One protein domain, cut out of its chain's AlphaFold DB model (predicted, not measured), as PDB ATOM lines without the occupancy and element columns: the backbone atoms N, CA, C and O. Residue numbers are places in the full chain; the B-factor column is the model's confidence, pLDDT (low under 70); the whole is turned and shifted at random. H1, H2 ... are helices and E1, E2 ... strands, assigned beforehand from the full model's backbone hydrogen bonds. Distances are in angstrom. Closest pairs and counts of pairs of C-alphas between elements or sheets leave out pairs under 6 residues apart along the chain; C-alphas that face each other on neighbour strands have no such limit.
ATOM      1  N   HIS A  35      86.541  89.189  84.384       68.12
ATOM      2  CA  HIS A  35      86.361  88.853  85.794       68.12
ATOM      3  C   HIS A  35      85.014  89.364  86.315       68.12
ATOM      4  O   HIS A  35      84.198  88.589  86.812       68.12
ATOM      5  N   CYS A  36      84.699  90.641  86.068       71.12
ATOM      6  CA  CYS A  36      83.404  91.233  86.436       71.12
ATOM      7  C   CYS A  36      82.215  90.484  85.806       71.12
ATOM      8  O   CYS A  36      81.195  90.250  86.459       71.12
ATOM      9  N   LYS A  37      82.327  90.088  84.528       75.38
ATOM     10  CA  LYS A  37      81.269  89.329  83.835       75.38
ATOM     11  C   LYS A  37      81.059  87.946  84.446       75.38
ATOM     12  O   LYS A  37      79.909  87.573  84.679       75.38
ATOM     13  N   ALA A  38      82.143  87.221  84.722       74.69
ATOM     14  CA  ALA A  38      82.081  85.911  85.362       74.69
ATOM     15  C   ALA A  38      81.445  86.002  86.760       74.69
ATOM     16  O   ALA A  38      80.533  85.238  87.076       74.69
ATOM     17  N   LEU A  39      81.837  86.999  87.559       72.50
ATOM     18  CA  LEU A  39      81.303  87.215  88.906       72.50
ATOM     19  C   LEU A  39      79.798  87.539  88.905       72.50
ATOM     20  O   LEU A  39      79.034  87.015  89.724       72.50
ATOM     21  N   LYS A  40      79.332  88.368  87.962       77.44
ATOM     22  CA  LYS A  40      77.895  88.664  87.815       77.44
ATOM     23  C   LYS A  40      77.080  87.442  87.427       77.44
ATOM     24  O   LYS A  40      75.975  87.264  87.939       77.44
ATOM     25  N   GLU A  41      77.616  86.611  86.545       80.75
ATOM     26  CA  GLU A  41      76.955  85.385  86.116       80.75
ATOM     27  C   GLU A  41      76.853  84.371  87.262       80.75
ATOM     28  O   GLU A  41      75.761  83.866  87.534       80.75
ATOM     29  N   LYS A  42      77.937  84.172  88.026       75.94
ATOM     30  CA  LYS A  42      77.927  83.363  89.257       75.94
ATOM     31  C   LYS A  42      76.900  83.875  90.270       75.94
ATOM     32  O   LYS A  42      76.078  83.110  90.773       75.94
ATOM     33  N   THR A  43      76.876  85.189  90.514       80.19
ATOM     34  CA  THR A  43      75.900  85.832  91.416       80.19
ATOM     35  C   THR A  43      74.460  85.607  90.954       80.19
ATOM     36  O   THR A  43      73.580  85.309  91.763       80.19
ATOM     37  N   ARG A  44      74.198  85.726  89.648       82.06
ATOM     38  CA  ARG A  44      72.877  85.489  89.053       82.06
ATOM     39  C   ARG A  44      72.447  84.032  89.201       82.06
ATOM     40  O   ARG A  44      71.298  83.783  89.560       82.06
ATOM     41  N   HIS A  45      73.355  83.092  88.948       81.31
ATOM     42  CA  HIS A  45      73.103  81.663  89.114       81.31
ATOM     43  C   HIS A  45      72.763  81.320  90.570       81.31
ATOM     44  O   HIS A  45      71.758  80.660  90.831       81.31
ATOM     45  N   LEU A  46      73.524  81.853  91.530       82.38
ATOM     46  CA  LEU A  46      73.252  81.662  92.952       82.38
ATOM     47  C   LEU A  46      71.889  82.237  93.371       82.38
ATOM     48  O   LEU A  46      71.111  81.547  94.025       82.38
ATOM     49  N   LYS A  47      71.560  83.465  92.942       82.62
ATOM     50  CA  LYS A  47      70.263  84.114  93.223       82.62
ATOM     51  C   LYS A  47      69.064  83.370  92.607       82.62
ATOM     52  O   LYS A  47      67.944  83.554  93.074       82.62
ATOM     53  N   ALA A  48      69.275  82.557  91.567       86.62
ATOM     54  CA  ALA A  48      68.224  81.752  90.939       86.62
ATOM     55  C   ALA A  48      67.905  80.453  91.704       86.62
ATOM     56  O   ALA A  48      66.838  79.869  91.503       86.62
ATOM     57  N   ARG A  49      68.806  79.998  92.581       88.31
ATOM     58  CA  ARG A  49      68.605  78.810  93.419       88.31
ATOM     59  C   ARG A  49      67.683  79.126  94.598       88.31
ATOM     60  O   ARG A  49      67.669  80.242  95.112       88.31
ATOM     61  N   ASN A  50      66.923  78.130  95.058       92.00
ATOM     62  CA  ASN A  50      66.055  78.262  96.232       92.00
ATOM     63  C   ASN A  50      66.672  77.521  97.436       92.00
ATOM     64  O   ASN A  50      66.544  76.295  97.516       92.00
ATOM     65  N   PRO A  51      67.310  78.236  98.383       92.25
ATOM     66  CA  PRO A  51      67.998  77.605  99.505       92.25
ATOM     67  C   PRO A  51      67.054  76.832 100.433       92.25
ATOM     68  O   PRO A  51      67.455  75.815 100.990       92.25
ATOM     69  N   GLN A  52      65.797  77.256 100.589       93.94
ATOM     70  CA  GLN A  52      64.835  76.548 101.438       93.94
ATOM     71  C   GLN A  52      64.404  75.212 100.828       93.94
ATOM     72  O   GLN A  52      64.301  74.217 101.543       93.94
ATOM     73  N   THR A  53      64.190  75.166  99.510       93.12
ATOM     74  CA  THR A  53      63.884  73.911  98.809       93.12
ATOM     75  C   THR A  53      65.070  72.950  98.863       93.12
ATOM     76  O   THR A  53      64.876  71.767  99.132       93.12
ATOM     77  N   GLU A  54      66.296  73.447  98.664       92.44
ATOM     78  CA  GLU A  54      67.509  72.629  98.793       92.44
ATOM     79  C   GLU A  54      67.686  72.083 100.219       92.44
ATOM     80  O   GLU A  54      68.030  70.915 100.386       92.44
ATOM     81  N   ALA A  55      67.421  72.896 101.247       92.81
ATOM     82  CA  ALA A  55      67.485  72.464 102.643       92.81
ATOM     83  C   ALA A  55      66.417  71.410 102.968       92.81
ATOM     84  O   ALA A  55      66.717  70.405 103.605       92.81
ATOM     85  N   ALA A  56      65.180  71.597 102.497       91.00
ATOM     86  CA  ALA A  56      64.108  70.627 102.700       91.00
ATOM     87  C   ALA A  56      64.409  69.283 102.015       91.00
ATOM     88  O   ALA A  56      64.160  68.231 102.602       91.00
ATOM     89  N   ALA A  57      64.970  69.311 100.802       90.81
ATOM     90  CA  ALA A  57      65.393  68.106 100.094       90.81
ATOM     91  C   ALA A  57      66.536  67.382 100.826       90.81
ATOM     92  O   ALA A  57      66.487  66.162 100.974       90.81
ATOM     93  N   ALA A  58      67.522  68.127 101.337       88.56
ATOM     94  CA  ALA A  58      68.609  67.572 102.143       88.56
ATOM     95  C   ALA A  58      68.074  66.904 103.423       88.56
ATOM     96  O   ALA A  58      68.350  65.731 103.664       88.56
ATOM     97  N   ALA A  59      67.200  67.591 104.168       88.81
ATOM     98  CA  ALA A  59      66.566  67.045 105.368       88.81
ATOM     99  C   ALA A  59      65.769  65.758 105.084       88.81
ATOM    100  O   ALA A  59      65.841  64.804 105.854       88.81
ATOM    101  N   GLN A  60      65.028  65.706 103.972       90.31
ATOM    102  CA  GLN A  60      64.289  64.505 103.556       90.31
ATOM    103  C   GLN A  60      65.213  63.337 103.193       90.31
ATOM    104  O   GLN A  60      64.844  62.183 103.404       90.31
ATOM    105  N   ALA A  61      66.404  63.630 102.671       88.62
ATOM    106  CA  ALA A  61      67.442  62.642 102.398       88.62
ATOM    107  C   ALA A  61      68.247  62.241 103.652       88.62
ATOM    108  O   ALA A  61      69.128  61.391 103.555       88.62
ATOM    109  N   GLY A  62      67.959  62.837 104.816       86.75
ATOM    110  CA  GLY A  62      68.725  62.639 106.049       86.75
ATOM    111  C   GLY A  62      70.085  63.348 106.061       86.75
ATOM    112  O   GLY A  62      70.904  63.070 106.933       86.75
ATOM    113  N   ASP A  63      70.338  64.254 105.113       87.75
ATOM    114  CA  ASP A  63      71.548  65.074 105.065       87.75
ATOM    115  C   ASP A  63      71.327  66.377 105.842       87.75
ATOM    116  O   ASP A  63      70.652  67.300 105.382       87.75
ATOM    117  N   TYR A  64      71.903  66.441 107.042       89.56
ATOM    118  CA  TYR A  64      71.809  67.591 107.943       89.56
ATOM    119  C   TYR A  64      73.080  68.448 107.965       89.56
ATOM    120  O   TYR A  64      73.279  69.237 108.892       89.56
ATOM    121  N   ARG A  65      73.961  68.300 106.969       89.56
ATOM    122  CA  ARG A  65      75.199  69.077 106.900       89.56
ATOM    123  C   ARG A  65      74.911  70.544 106.564       89.56
ATOM    124  O   ARG A  65      74.228  70.853 105.590       89.56
ATOM    125  N   LEU A  66      75.463  71.461 107.357       90.06
ATOM    126  CA  LEU A  66      75.226  72.902 107.228       90.06
ATOM    127  C   LEU A  66      76.099  73.546 106.141       90.06
ATOM    128  O   LEU A  66      77.075  72.977 105.649       90.06
ATOM    129  N   GLY A  67      75.737  74.762 105.754       87.44
ATOM    130  CA  GLY A  67      76.545  75.642 104.925       87.44
ATOM    131  C   GLY A  67      77.423  76.579 105.751       87.44
ATOM    132  O   GLY A  67      76.980  77.131 106.757       87.44
ATOM    133  N   ARG A  68      78.665  76.778 105.307       81.62
ATOM    134  CA  ARG A  68      79.695  77.586 105.976       81.62
ATOM    135  C   ARG A  68      80.213  78.656 105.027       81.62
ATOM    136  O   ARG A  68      80.398  78.344 103.856       81.62
ATOM    137  N   MET A  69      80.513  79.854 105.538       74.94
ATOM    138  CA  MET A  69      81.228  80.907 104.802       74.94
ATOM    139  C   MET A  69      82.731  80.943 105.147       74.94
ATOM    140  O   MET A  69      83.111  80.725 106.299       74.94
ATOM    141  N   PHE A  70      83.587  81.228 104.158       63.94
ATOM    142  CA  PHE A  70      85.016  81.541 104.340       63.94
ATOM    143  C   PHE A  70      85.262  83.030 104.092       63.94
ATOM    144  O   PHE A  70      84.629  83.591 103.211       63.94
ATOM    145  N   ARG A  71      86.180  83.678 104.823       54.50
ATOM    146  CA  ARG A  71      86.707  85.015 104.480       54.50
ATOM    147  C   ARG A  71      88.223  84.917 104.294       54.50
ATOM    148  O   ARG A  71      88.908  84.434 105.191       54.50
ATOM    149  N   TYR A  72      88.751  85.366 103.156       43.19
ATOM    150  CA  TYR A  72      90.197  85.499 102.941       43.19
ATOM    151  C   TYR A  72      90.698  86.813 103.563       43.19
ATOM    152  O   TYR A  72      90.161  87.874 103.254       43.19
ATOM    153  N   GLY A  73      91.736  86.755 104.410       39.28
ATOM    154  CA  GLY A  73      92.434  87.944 104.929       39.28
ATOM    155  C   GLY A  73      92.493  88.112 106.451       39.28
ATOM    156  O   GLY A  73      93.164  89.035 106.899       39.28
ATOM    157  N   ASP A  74      91.871  87.230 107.238       33.00
ATOM    158  CA  ASP A  74      92.006  87.234 108.703       33.00
ATOM    159  C   ASP A  74      93.010  86.155 109.147       33.00
ATOM    160  O   ASP A  74      92.737  84.964 108.966       33.00
ATOM    161  N   PRO A  75      94.184  86.506 109.711       32.00
ATOM    162  CA  PRO A  75      95.180  85.516 110.130       32.00
ATOM    163  C   PRO A  75      94.772  84.721 111.384       32.00
ATOM    164  O   PRO A  75      95.499  83.813 111.780       32.00
ATOM    165  N   ILE A  76      93.651  85.059 112.037       32.56
ATOM    166  CA  ILE A  76      93.272  84.537 113.361       32.56
ATOM    167  C   ILE A  76      91.773  84.194 113.399       32.56
ATOM    168  O   ILE A  76      90.994  84.795 114.129       32.56
ATOM    169  N   ALA A  77      91.339  83.218 112.603       30.61
ATOM    170  CA  ALA A  77      89.991  82.651 112.727       30.61
ATOM    171  C   ALA A  77      90.033  81.117 112.701       30.61
ATOM    172  O   ALA A  77      89.381  80.449 111.897       30.61
ATOM    173  N   ILE A  78      90.828  80.541 113.600       33.97
ATOM    174  CA  ILE A  78      90.778  79.118 113.934       33.97
ATOM    175  C   ILE A  78      89.781  78.973 115.094       33.97
ATOM    176  O   ILE A  78      90.208  78.883 116.228       33.97
ATOM    177  N   ALA A  79      88.467  79.058 114.827       33.34
ATOM    178  CA  ALA A  79      87.391  78.452 115.649       33.34
ATOM    179  C   ALA A  79      85.971  78.874 115.229       33.34
ATOM    180  O   ALA A  79      85.034  78.112 115.457       33.34
ATOM    181  N   THR A  80      85.776  80.033 114.593       40.12
ATOM    182  CA  THR A  80      84.438  80.492 114.176       40.12
ATOM    183  C   THR A  80      84.356  80.603 112.663       40.12
ATOM    184  O   THR A  80      84.478  81.660 112.053       40.12
ATOM    185  N   SER A  81      84.147  79.454 112.033       52.97
ATOM    186  CA  SER A  81      83.437  79.404 110.766       52.97
ATOM    187  C   SER A  81      82.086  80.109 110.914       52.97
ATOM    188  O   SER A  81      81.244  79.601 111.655       52.97
ATOM    189  N   ASP A  82      81.857  81.236 110.235       68.69
ATOM    190  CA  ASP A  82      80.530  81.863 110.203       68.69
ATOM    191  C   ASP A  82      79.554  80.848 109.576       68.69
ATOM    192  O   ASP A  82      79.627  80.564 108.377       68.69
ATOM    193  N   LEU A  83      78.691  80.243 110.401       83.94
ATOM    194  CA  LEU A  83      77.519  79.466 109.992       83.94
ATOM    195  C   LEU A  83      76.351  80.453 109.923       83.94
ATOM    196  O   LEU A  83      75.717  80.698 110.951       83.94
ATOM    197  N   PRO A  84      76.057  81.064 108.761       87.75
ATOM    198  CA  PRO A  84      75.193  82.235 108.738       87.75
ATOM    199  C   PRO A  84      73.801  81.913 109.293       87.75
ATOM    200  O   PRO A  84      73.186  80.918 108.892       87.75
ATOM    201  N   GLY A  85      73.296  82.750 110.205       87.19
ATOM    202  CA  GLY A  85      71.951  82.643 110.773       87.19
ATOM    203  C   GLY A  85      71.788  81.626 111.898       87.19
ATOM    204  O   GLY A  85      70.647  81.410 112.327       87.19
ATOM    205  N   LEU A  86      72.872  80.994 112.356       89.62
ATOM    206  CA  LEU A  86      72.846  79.962 113.388       89.62
ATOM    207  C   LEU A  86      73.745  80.295 114.577       89.62
ATOM    208  O   LEU A  86      74.786  80.931 114.447       89.62
ATOM    209  N   ARG A  87      73.363  79.767 115.739       85.31
ATOM    210  CA  ARG A  87      74.195  79.717 116.935       85.31
ATOM    211  C   ARG A  87      74.436  78.259 117.300       85.31
ATOM    212  O   ARG A  87      73.503  77.541 117.656       85.31
ATOM    213  N   CYS A  88      75.689  77.837 117.219       83.94
ATOM    214  CA  CYS A  88      76.118  76.473 117.502       83.94
ATOM    215  C   CYS A  88      77.212  76.476 118.566       83.94
ATOM    216  O   CYS A  88      78.117  77.304 118.494       83.94
ATOM    217  N   ARG A  89      77.150  75.538 119.521       79.50
ATOM    218  CA  ARG A  89      78.237  75.328 120.496       79.50
ATOM    219  C   ARG A  89      79.486  74.746 119.830       79.50
ATOM    220  O   ARG A  89      80.595  75.194 120.088       79.50
ATOM    221  N   ILE A  90      79.292  73.780 118.934       79.50
ATOM    222  CA  ILE A  90      80.354  73.143 118.154       79.50
ATOM    223  C   ILE A  90      79.812  72.700 116.797       79.50
ATOM    224  O   ILE A  90      78.665  72.261 116.705       79.50
ATOM    225  N   TRP A  91      80.627  72.820 115.746       83.25
ATOM    226  CA  TRP A  91      80.296  72.288 114.425       83.25
ATOM    227  C   TRP A  91      81.560  71.965 113.604       83.25
ATOM    228  O   TRP A  91      82.236  72.888 113.139       83.25
ATOM    229  N   PRO A  92      81.922  70.683 113.413       76.19
ATOM    230  CA  PRO A  92      83.124  70.313 112.675       76.19
ATOM    231  C   PRO A  92      82.925  70.410 111.159       76.19
ATOM    232  O   PRO A  92      81.812  70.334 110.635       76.19
ATOM    233  N   ARG A  93      84.041  70.496 110.423       72.00
ATOM    234  CA  ARG A  93      84.045  70.565 108.951       72.00
ATOM    235  C   ARG A  93      83.376  69.358 108.284       72.00
ATOM    236  O   ARG A  93      82.750  69.518 107.245       72.00
ATOM    237  N   SER A  94      83.464  68.169 108.880       74.62
ATOM    238  CA  SER A  94      82.799  66.953 108.384       74.62
ATOM    239  C   SER A  94      81.275  67.094 108.286       74.62
ATOM    240  O   SER A  94      80.654  66.433 107.455       74.62
ATOM    241  N   LEU A  95      80.675  67.980 109.090       80.31
ATOM    242  CA  LEU A  95      79.246  68.290 109.065       80.31
ATOM    243  C   LEU A  95      78.921  69.536 108.227       80.31
ATOM    244  O   LEU A  95      77.844  70.123 108.365       80.31
ATOM    245  N   VAL A  96      79.832  69.950 107.343       80.69
ATOM    246  CA  VAL A  96      79.607  71.012 106.359       80.69
ATOM    247  C   VAL A  96      79.376  70.381 104.985       80.69
ATOM    248  O   VAL A  96      80.198  69.623 104.483       80.69
ATOM    249  N   GLY A  97      78.229  70.679 104.374       76.62
ATOM    250  CA  GLY A  97      77.793  70.087 103.102       76.62
ATOM    251  C   GLY A  97      77.746  71.090 101.952       76.62
ATOM    252  O   GLY A  97      77.793  70.709 100.785       76.62
ATOM    253  N   LYS A  98      77.679  72.388 102.276       74.56
ATOM    254  CA  LYS A  98      77.614  73.492 101.304       74.56
ATOM    255  C   LYS A  98      78.857  74.387 101.351       74.56
ATOM    256  O   LYS A  98      78.758  75.580 101.096       74.56
ATOM    257  N   GLU A  99      80.016  73.809 101.675       64.69
ATOM    258  CA  GLU A  99      81.306  74.521 101.713       64.69
ATOM    259  C   GLU A  99      81.647  75.153 100.350       64.69
ATOM    260  O   GLU A  99      82.020  76.316 100.289       64.69
ATOM    261  N   HIS A 100      81.346  74.440  99.259       61.25
ATOM    262  CA  HIS A 100      81.551  74.869  97.870       61.25
ATOM    263  C   HIS A 100      80.778  76.124  97.450       61.25
ATOM    264  O   HIS A 100      81.140  76.768  96.474       61.25
ATOM    265  N   VAL A 101      79.710  76.495  98.166       67.81
ATOM    266  CA  VAL A 101      79.013  77.771  97.917       67.81
ATOM    267  C   VAL A 101      79.905  78.959  98.317       67.81
ATOM    268  O   VAL A 101      79.667  80.078  97.878       67.81
ATOM    269  N   SER A 102      80.944  78.695  99.116       59.88
ATOM    270  CA  SER A 102      81.926  79.652  99.625       59.88
ATOM    271  C   SER A 102      83.325  79.483  99.036       59.88
ATOM    272  O   SER A 102      84.194  80.301  99.328       59.88
ATOM    273  N   ASP A 103      83.556  78.473  98.191       55.94
ATOM    274  CA  ASP A 103      84.822  78.320  97.450       55.94
ATOM    275  C   ASP A 103      85.008  79.438  96.392       55.94
ATOM    276  O   ASP A 103      86.069  79.565  95.788       55.94
ATOM    277  N   ASP A 104      83.991  80.295  96.223       53.34
ATOM    278  CA  ASP A 104      83.975  81.503  95.393       53.34
ATOM    279  C   ASP A 104      84.252  82.819  96.182       53.34
ATOM    280  O   ASP A 104      83.972  83.908  95.676       53.34
ATOM    281  N   VAL A 105      84.776  82.772  97.420       50.53
ATOM    282  CA  VAL A 105      85.061  83.979  98.243       50.53
ATOM    283  C   VAL A 105      86.520  84.472  98.089       50.53
ATOM    284  O   VAL A 105      87.422  83.646  98.035       50.53
ATOM    285  N   ILE A 106      86.908  85.742  98.300       52.91
ATOM    286  CA  ILE A 106      86.742  87.015  97.559       52.91
ATOM    287  C   ILE A 106      88.079  87.767  97.749       52.91
ATOM    288  O   ILE A 106      88.680  87.697  98.825       52.91
ATOM    289  N   THR A 107      88.524  88.521  96.746       48.91
ATOM    290  CA  THR A 107      89.581  89.552  96.888       48.91
ATOM    291  C   THR A 107      88.969  90.929  97.189       48.91
ATOM    292  O   THR A 107      87.822  91.162  96.825       48.91
ATOM    293  N   PRO A 108      89.669  91.888  97.826       47.03
ATOM    294  CA  PRO A 108      89.101  93.215  98.096       47.03
ATOM    295  C   PRO A 108      88.413  93.846  96.859       47.03
ATOM    296  O   PRO A 108      89.091  94.142  95.876       47.03
ATOM    297  N   GLY A 109      87.084  94.056  96.907       55.09
ATOM    298  CA  GLY A 109      86.296  94.679  95.824       55.09
ATOM    299  C   GLY A 109      85.052  93.930  95.299       55.09
ATOM    300  O   GLY A 109      84.388  94.458  94.408       55.09
ATOM    301  N   GLU A 110      84.695  92.745  95.813       67.06
ATOM    302  CA  GLU A 110      83.614  91.885  95.263       67.06
ATOM    303  C   GLU A 110      82.356  91.766  96.162       67.06
ATOM    304  O   GLU A 110      81.658  90.748  96.164       67.06
ATOM    305  N   ASP A 111      82.036  92.820  96.919       69.00
ATOM    306  CA  ASP A 111      81.051  92.821  98.020       69.00
ATOM    307  C   ASP A 111      79.651  92.261  97.666       69.00
ATOM    308  O   ASP A 111      79.017  91.602  98.489       69.00
ATOM    309  N   GLU A 112      79.152  92.479  96.440       73.31
ATOM    310  CA  GLU A 112      77.807  92.022  96.033       73.31
ATOM    311  C   GLU A 112      77.692  90.487  95.973       73.31
ATOM    312  O   GLU A 112      76.633  89.924  96.272       73.31
ATOM    313  N   HIS A 113      78.768  89.799  95.580       74.62
ATOM    314  CA  HIS A 113      78.777  88.339  95.520       74.62
ATOM    315  C   HIS A 113      78.842  87.736  96.927       74.62
ATOM    316  O   HIS A 113      78.101  86.798  97.225       74.62
ATOM    317  N   ALA A 114      79.649  88.343  97.808       73.25
ATOM    318  CA  ALA A 114      79.775  87.953  99.213       73.25
ATOM    319  C   ALA A 114      78.411  87.952  99.913       73.25
ATOM    320  O   ALA A 114      78.037  86.978 100.566       73.25
ATOM    321  N   GLU A 115      77.650  89.032  99.722       80.81
ATOM    322  CA  GLU A 115      76.323  89.206 100.313       80.81
ATOM    323  C   GLU A 115      75.330  88.149  99.803       80.81
ATOM    324  O   GLU A 115      74.545  87.590 100.568       80.81
ATOM    325  N   ALA A 116      75.381  87.819  98.507       83.00
ATOM    326  CA  ALA A 116      74.517  86.794  97.923       83.00
ATOM    327  C   ALA A 116      74.817  85.388  98.476       83.00
ATOM    328  O   ALA A 116      73.883  84.627  98.746       83.00
ATOM    329  N   VAL A 117      76.099  85.058  98.670       82.69
ATOM    330  CA  VAL A 117      76.559  83.816  99.316       82.69
ATOM    331  C   VAL A 117      76.085  83.751 100.764       82.69
ATOM    332  O   VAL A 117      75.456  82.763 101.157       82.69
ATOM    333  N   TYR A 118      76.296  84.822 101.530       85.31
ATOM    334  CA  TYR A 118      75.864  84.904 102.923       85.31
ATOM    335  C   TYR A 118      74.348  84.699 103.064       85.31
ATOM    336  O   TYR A 118      73.905  83.840 103.829       85.31
ATOM    337  N   GLU A 119      73.534  85.411 102.279       86.94
ATOM    338  CA  GLU A 119      72.072  85.296 102.325       86.94
ATOM    339  C   GLU A 119      71.556  83.910 101.925       86.94
ATOM    340  O   GLU A 119      70.604  83.402 102.534       86.94
ATOM    341  N   PHE A 120      72.169  83.285 100.916       90.69
ATOM    342  CA  PHE A 120      71.818  81.928 100.507       90.69
ATOM    343  C   PHE A 120      72.060  80.940 101.652       90.69
ATOM    344  O   PHE A 120      71.142  80.216 102.055       90.69
ATOM    345  N   LEU A 121      73.273  80.950 102.213       90.00
ATOM    346  CA  LEU A 121      73.672  80.055 103.297       90.00
ATOM    347  C   LEU A 121      72.829  80.288 104.549       90.00
ATOM    348  O   LEU A 121      72.353  79.324 105.146       90.00
ATOM    349  N   ARG A 122      72.541  81.550 104.884       90.56
ATOM    350  CA  ARG A 122      71.700  81.922 106.027       90.56
ATOM    351  C   ARG A 122      70.314  81.286 105.960       90.56
ATOM    352  O   ARG A 122      69.824  80.727 106.942       90.56
ATOM    353  N   ARG A 123      69.668  81.353 104.794       93.25
ATOM    354  CA  ARG A 123      68.324  80.790 104.586       93.25
ATOM    355  C   ARG A 123      68.338  79.265 104.538       93.25
ATOM    356  O   ARG A 123      67.432  78.647 105.100       93.25
ATOM    357  N   TYR A 124      69.348  78.677 103.897       94.06
ATOM    358  CA  TYR A 124      69.542  77.227 103.844       94.06
ATOM    359  C   TYR A 124      69.683  76.658 105.262       94.06
ATOM    360  O   TYR A 124      68.883  75.825 105.689       94.06
ATOM    361  N   ASN A 125      70.620  77.209 106.032       93.81
ATOM    362  CA  ASN A 125      70.941  76.799 107.393       93.81
ATOM    363  C   ASN A 125      69.749  76.893 108.349       93.81
ATOM    364  O   ASN A 125      69.411  75.910 109.010       93.81
ATOM    365  N   ARG A 126      69.064  78.046 108.398       93.56
ATOM    366  CA  ARG A 126      67.886  78.227 109.268       93.56
ATOM    367  C   ARG A 126      66.771  77.235 108.943       93.56
ATOM    368  O   ARG A 126      66.104  76.751 109.852       93.56
ATOM    369  N   THR A 127      66.576  76.926 107.661       93.94
ATOM    370  CA  THR A 127      65.557  75.960 107.226       93.94
ATOM    371  C   THR A 127      65.923  74.539 107.642       93.94
ATOM    372  O   THR A 127      65.060  73.804 108.113       93.94
ATOM    373  N   LEU A 128      67.200  74.164 107.514       93.88
ATOM    374  CA  LEU A 128      67.680  72.826 107.852       93.88
ATOM    375  C   LEU A 128      67.622  72.554 109.364       93.88
ATOM    376  O   LEU A 128      67.141  71.502 109.774       93.88
ATOM    377  N   VAL A 129      68.018  73.523 110.197       92.75
ATOM    378  CA  VAL A 129      67.945  73.414 111.670       92.75
ATOM    379  C   VAL A 129      66.498  73.383 112.179       92.75
ATOM    380  O   VAL A 129      66.208  72.735 113.182       92.75
ATOM    381  N   ALA A 130      65.569  74.047 111.485       90.44
ATOM    382  CA  ALA A 130      64.145  74.020 111.823       90.44
ATOM    383  C   ALA A 130      63.416  72.746 111.344       90.44
ATOM    384  O   ALA A 130      62.233  72.569 111.647       90.44
ATOM    385  N   ALA A 131      64.079  71.870 110.579       90.44
ATOM    386  CA  ALA A 131      63.454  70.677 110.028       90.44
ATOM    387  C   ALA A 131      63.105  69.656 111.133       90.44
ATOM    388  O   ALA A 131      63.933  69.371 112.005       90.44
ATOM    389  N   PRO A 132      61.907  69.036 111.092       83.62
ATOM    390  CA  PRO A 132      61.580  67.926 111.980       83.62
ATOM    391  C   PRO A 132      62.595  66.787 111.815       83.62
ATOM    392  O   PRO A 132      62.791  66.288 110.710       83.62
ATOM    393  N   GLY A 133      63.236  66.380 112.912       83.69
ATOM    394  CA  GLY A 133      64.235  65.305 112.910       83.69
ATOM    395  C   GLY A 133      65.696  65.759 112.860       83.69
ATOM    396  O   GLY A 133      66.569  64.897 112.859       83.69
ATOM    397  N   PHE A 134      65.984  67.066 112.877       90.25
ATOM    398  CA  PHE A 134      67.357  67.564 113.013       90.25
ATOM    399  C   PHE A 134      68.024  67.012 114.300       90.25
ATOM    400  O   PHE A 134      67.553  67.302 115.404       90.25
ATOM    401  N   PRO A 135      69.111  66.217 114.202       87.50
ATOM    402  CA  PRO A 135      69.628  65.419 115.323       87.50
ATOM    403  C   PRO A 135      70.526  66.197 116.302       87.50
ATOM    404  O   PRO A 135      70.995  65.639 117.299       87.50
ATOM    405  N   TYR A 136      70.763  67.482 116.032       91.12
ATOM    406  CA  TYR A 136      71.698  68.337 116.768       91.12
ATOM    407  C   TYR A 136      71.015  69.559 117.397       91.12
ATOM    408  O   TYR A 136      71.647  70.596 117.589       91.12
ATOM    409  N   ALA A 137      69.720  69.459 117.714       90.50
ATOM    410  CA  ALA A 137      68.938  70.561 118.285       90.50
ATOM    411  C   ALA A 137      69.426  71.014 119.678       90.50
ATOM    412  O   ALA A 137      69.161  72.140 120.089       90.50
ATOM    413  N   ASP A 138      70.137  70.154 120.405       90.25
ATOM    414  CA  ASP A 138      70.831  70.455 121.664       90.25
ATOM    415  C   ASP A 138      72.187  71.149 121.465       90.25
ATOM    416  O   ASP A 138      72.766  71.678 122.410       90.25
ATOM    417  N   VAL A 139      72.699  71.186 120.236       89.38
ATOM    418  CA  VAL A 139      74.016  71.752 119.906       89.38
ATOM    419  C   VAL A 139      73.886  73.041 119.099       89.38
ATOM    420  O   VAL A 139      74.643  73.985 119.329       89.38
ATOM    421  N   CYS A 140      72.903  73.099 118.199       89.56
ATOM    422  CA  CYS A 140      72.674  74.200 117.273       89.56
ATOM    423  C   CYS A 140      71.224  74.679 117.281       89.56
ATOM    424  O   CYS A 140      70.282  73.886 117.288       89.56
ATOM    425  N   SER A 141      71.060  75.992 117.176       90.44
ATOM    426  CA  SER A 141      69.782  76.675 116.999       90.44
ATOM    427  C   SER A 141      69.910  77.808 115.983       90.44
ATOM    428  O   SER A 141      71.004  78.189 115.569       90.44
ATOM    429  N   ILE A 142      68.774  78.373 115.575       90.94
ATOM    430  CA  ILE A 142      68.768  79.682 114.909       90.94
ATOM    431  C   ILE A 142      69.283  80.755 115.885       90.94
ATOM    432  O   ILE A 142      69.036  80.639 117.081       90.94
ATOM    433  N   GLU A 143      69.975  81.790 115.393       80.56
ATOM    434  CA  GLU A 143      70.625  82.836 116.224       80.56
ATOM    435  C   GLU A 143      69.716  83.458 117.303       80.56
ATOM    436  O   GLU A 143      70.164  83.766 118.405       80.56
TER     437      GLU A 143
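AT A GLANCE: This is residues 35 to 143 of the 794 residues of an uncharacterized protein of Asticcacaulis sp. AC460 (UniProt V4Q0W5). A long helix, H3, has two shorter helices, H1 and H2, one after the other along one side, while a tiny sheet of two strands, E1 and E2, sits near the end of H3 and long unnamed stretches fill much of the rest. One of these, residues 61 to 85, swings out in a wide loop. The printed part has 109 residues, with H1, H2, E1, H3 and E2 in that order, and the two strands are antiparallel. Under half of the residues are in named elements, and these are mostly helix. The whole is compact, with a radius of gyration of the C-alphas of 14.1 A and spans of 42 by 34 by 21 A.

IN THESE COORDINATES: H1, residues 35 to 48, begins with C-alpha 35 at (86.361, 88.853, 85.794) and is 20.1 A long. H2 is residues 51 to 60, 14.2 A. E1 is residues 86 to 88. H3, residues 111 to 129, measures 27.1 A. E2, residues 140 to 142, ends with C-alpha 142 at (68.768, 79.682, 114.909).

HOW THE PARTS SIT: H1 touches residues 112 to 120 of H3, closest at the C-alphas of Thr 43 and His 113, 5.6 A apart; the tilt is shallow, 25 degrees, the same way. H2 touches residues 120 to 128 of H3, closest at the C-alphas of Pro 51 and Tyr 124, 4.6 A; their tilt of 32 degrees, the same way, is only just shallow. H1 and H2 are apart. E1 and E2 are antiparallel at 158 degrees, with N 87 and O 141 within hydrogen-bond range at 2.8 A. The closest C-alphas of H3 and E2 are those of Arg 126 and Ile 142, 5.9 A. In H1, H2 and H3 every O i to N i+4 pair is within hydrogen-bond range.

THE WHOLE: The C-alphas farthest apart, Lys 37 and Asp 138, are 43.5 A apart. The printed part has no cut. The links H2 to E1 and E1 to H3 are long. Mean pLDDT of the printed part is 76.8; residue 35, residues 70 to 82 and residues 99 to 111 are under 70.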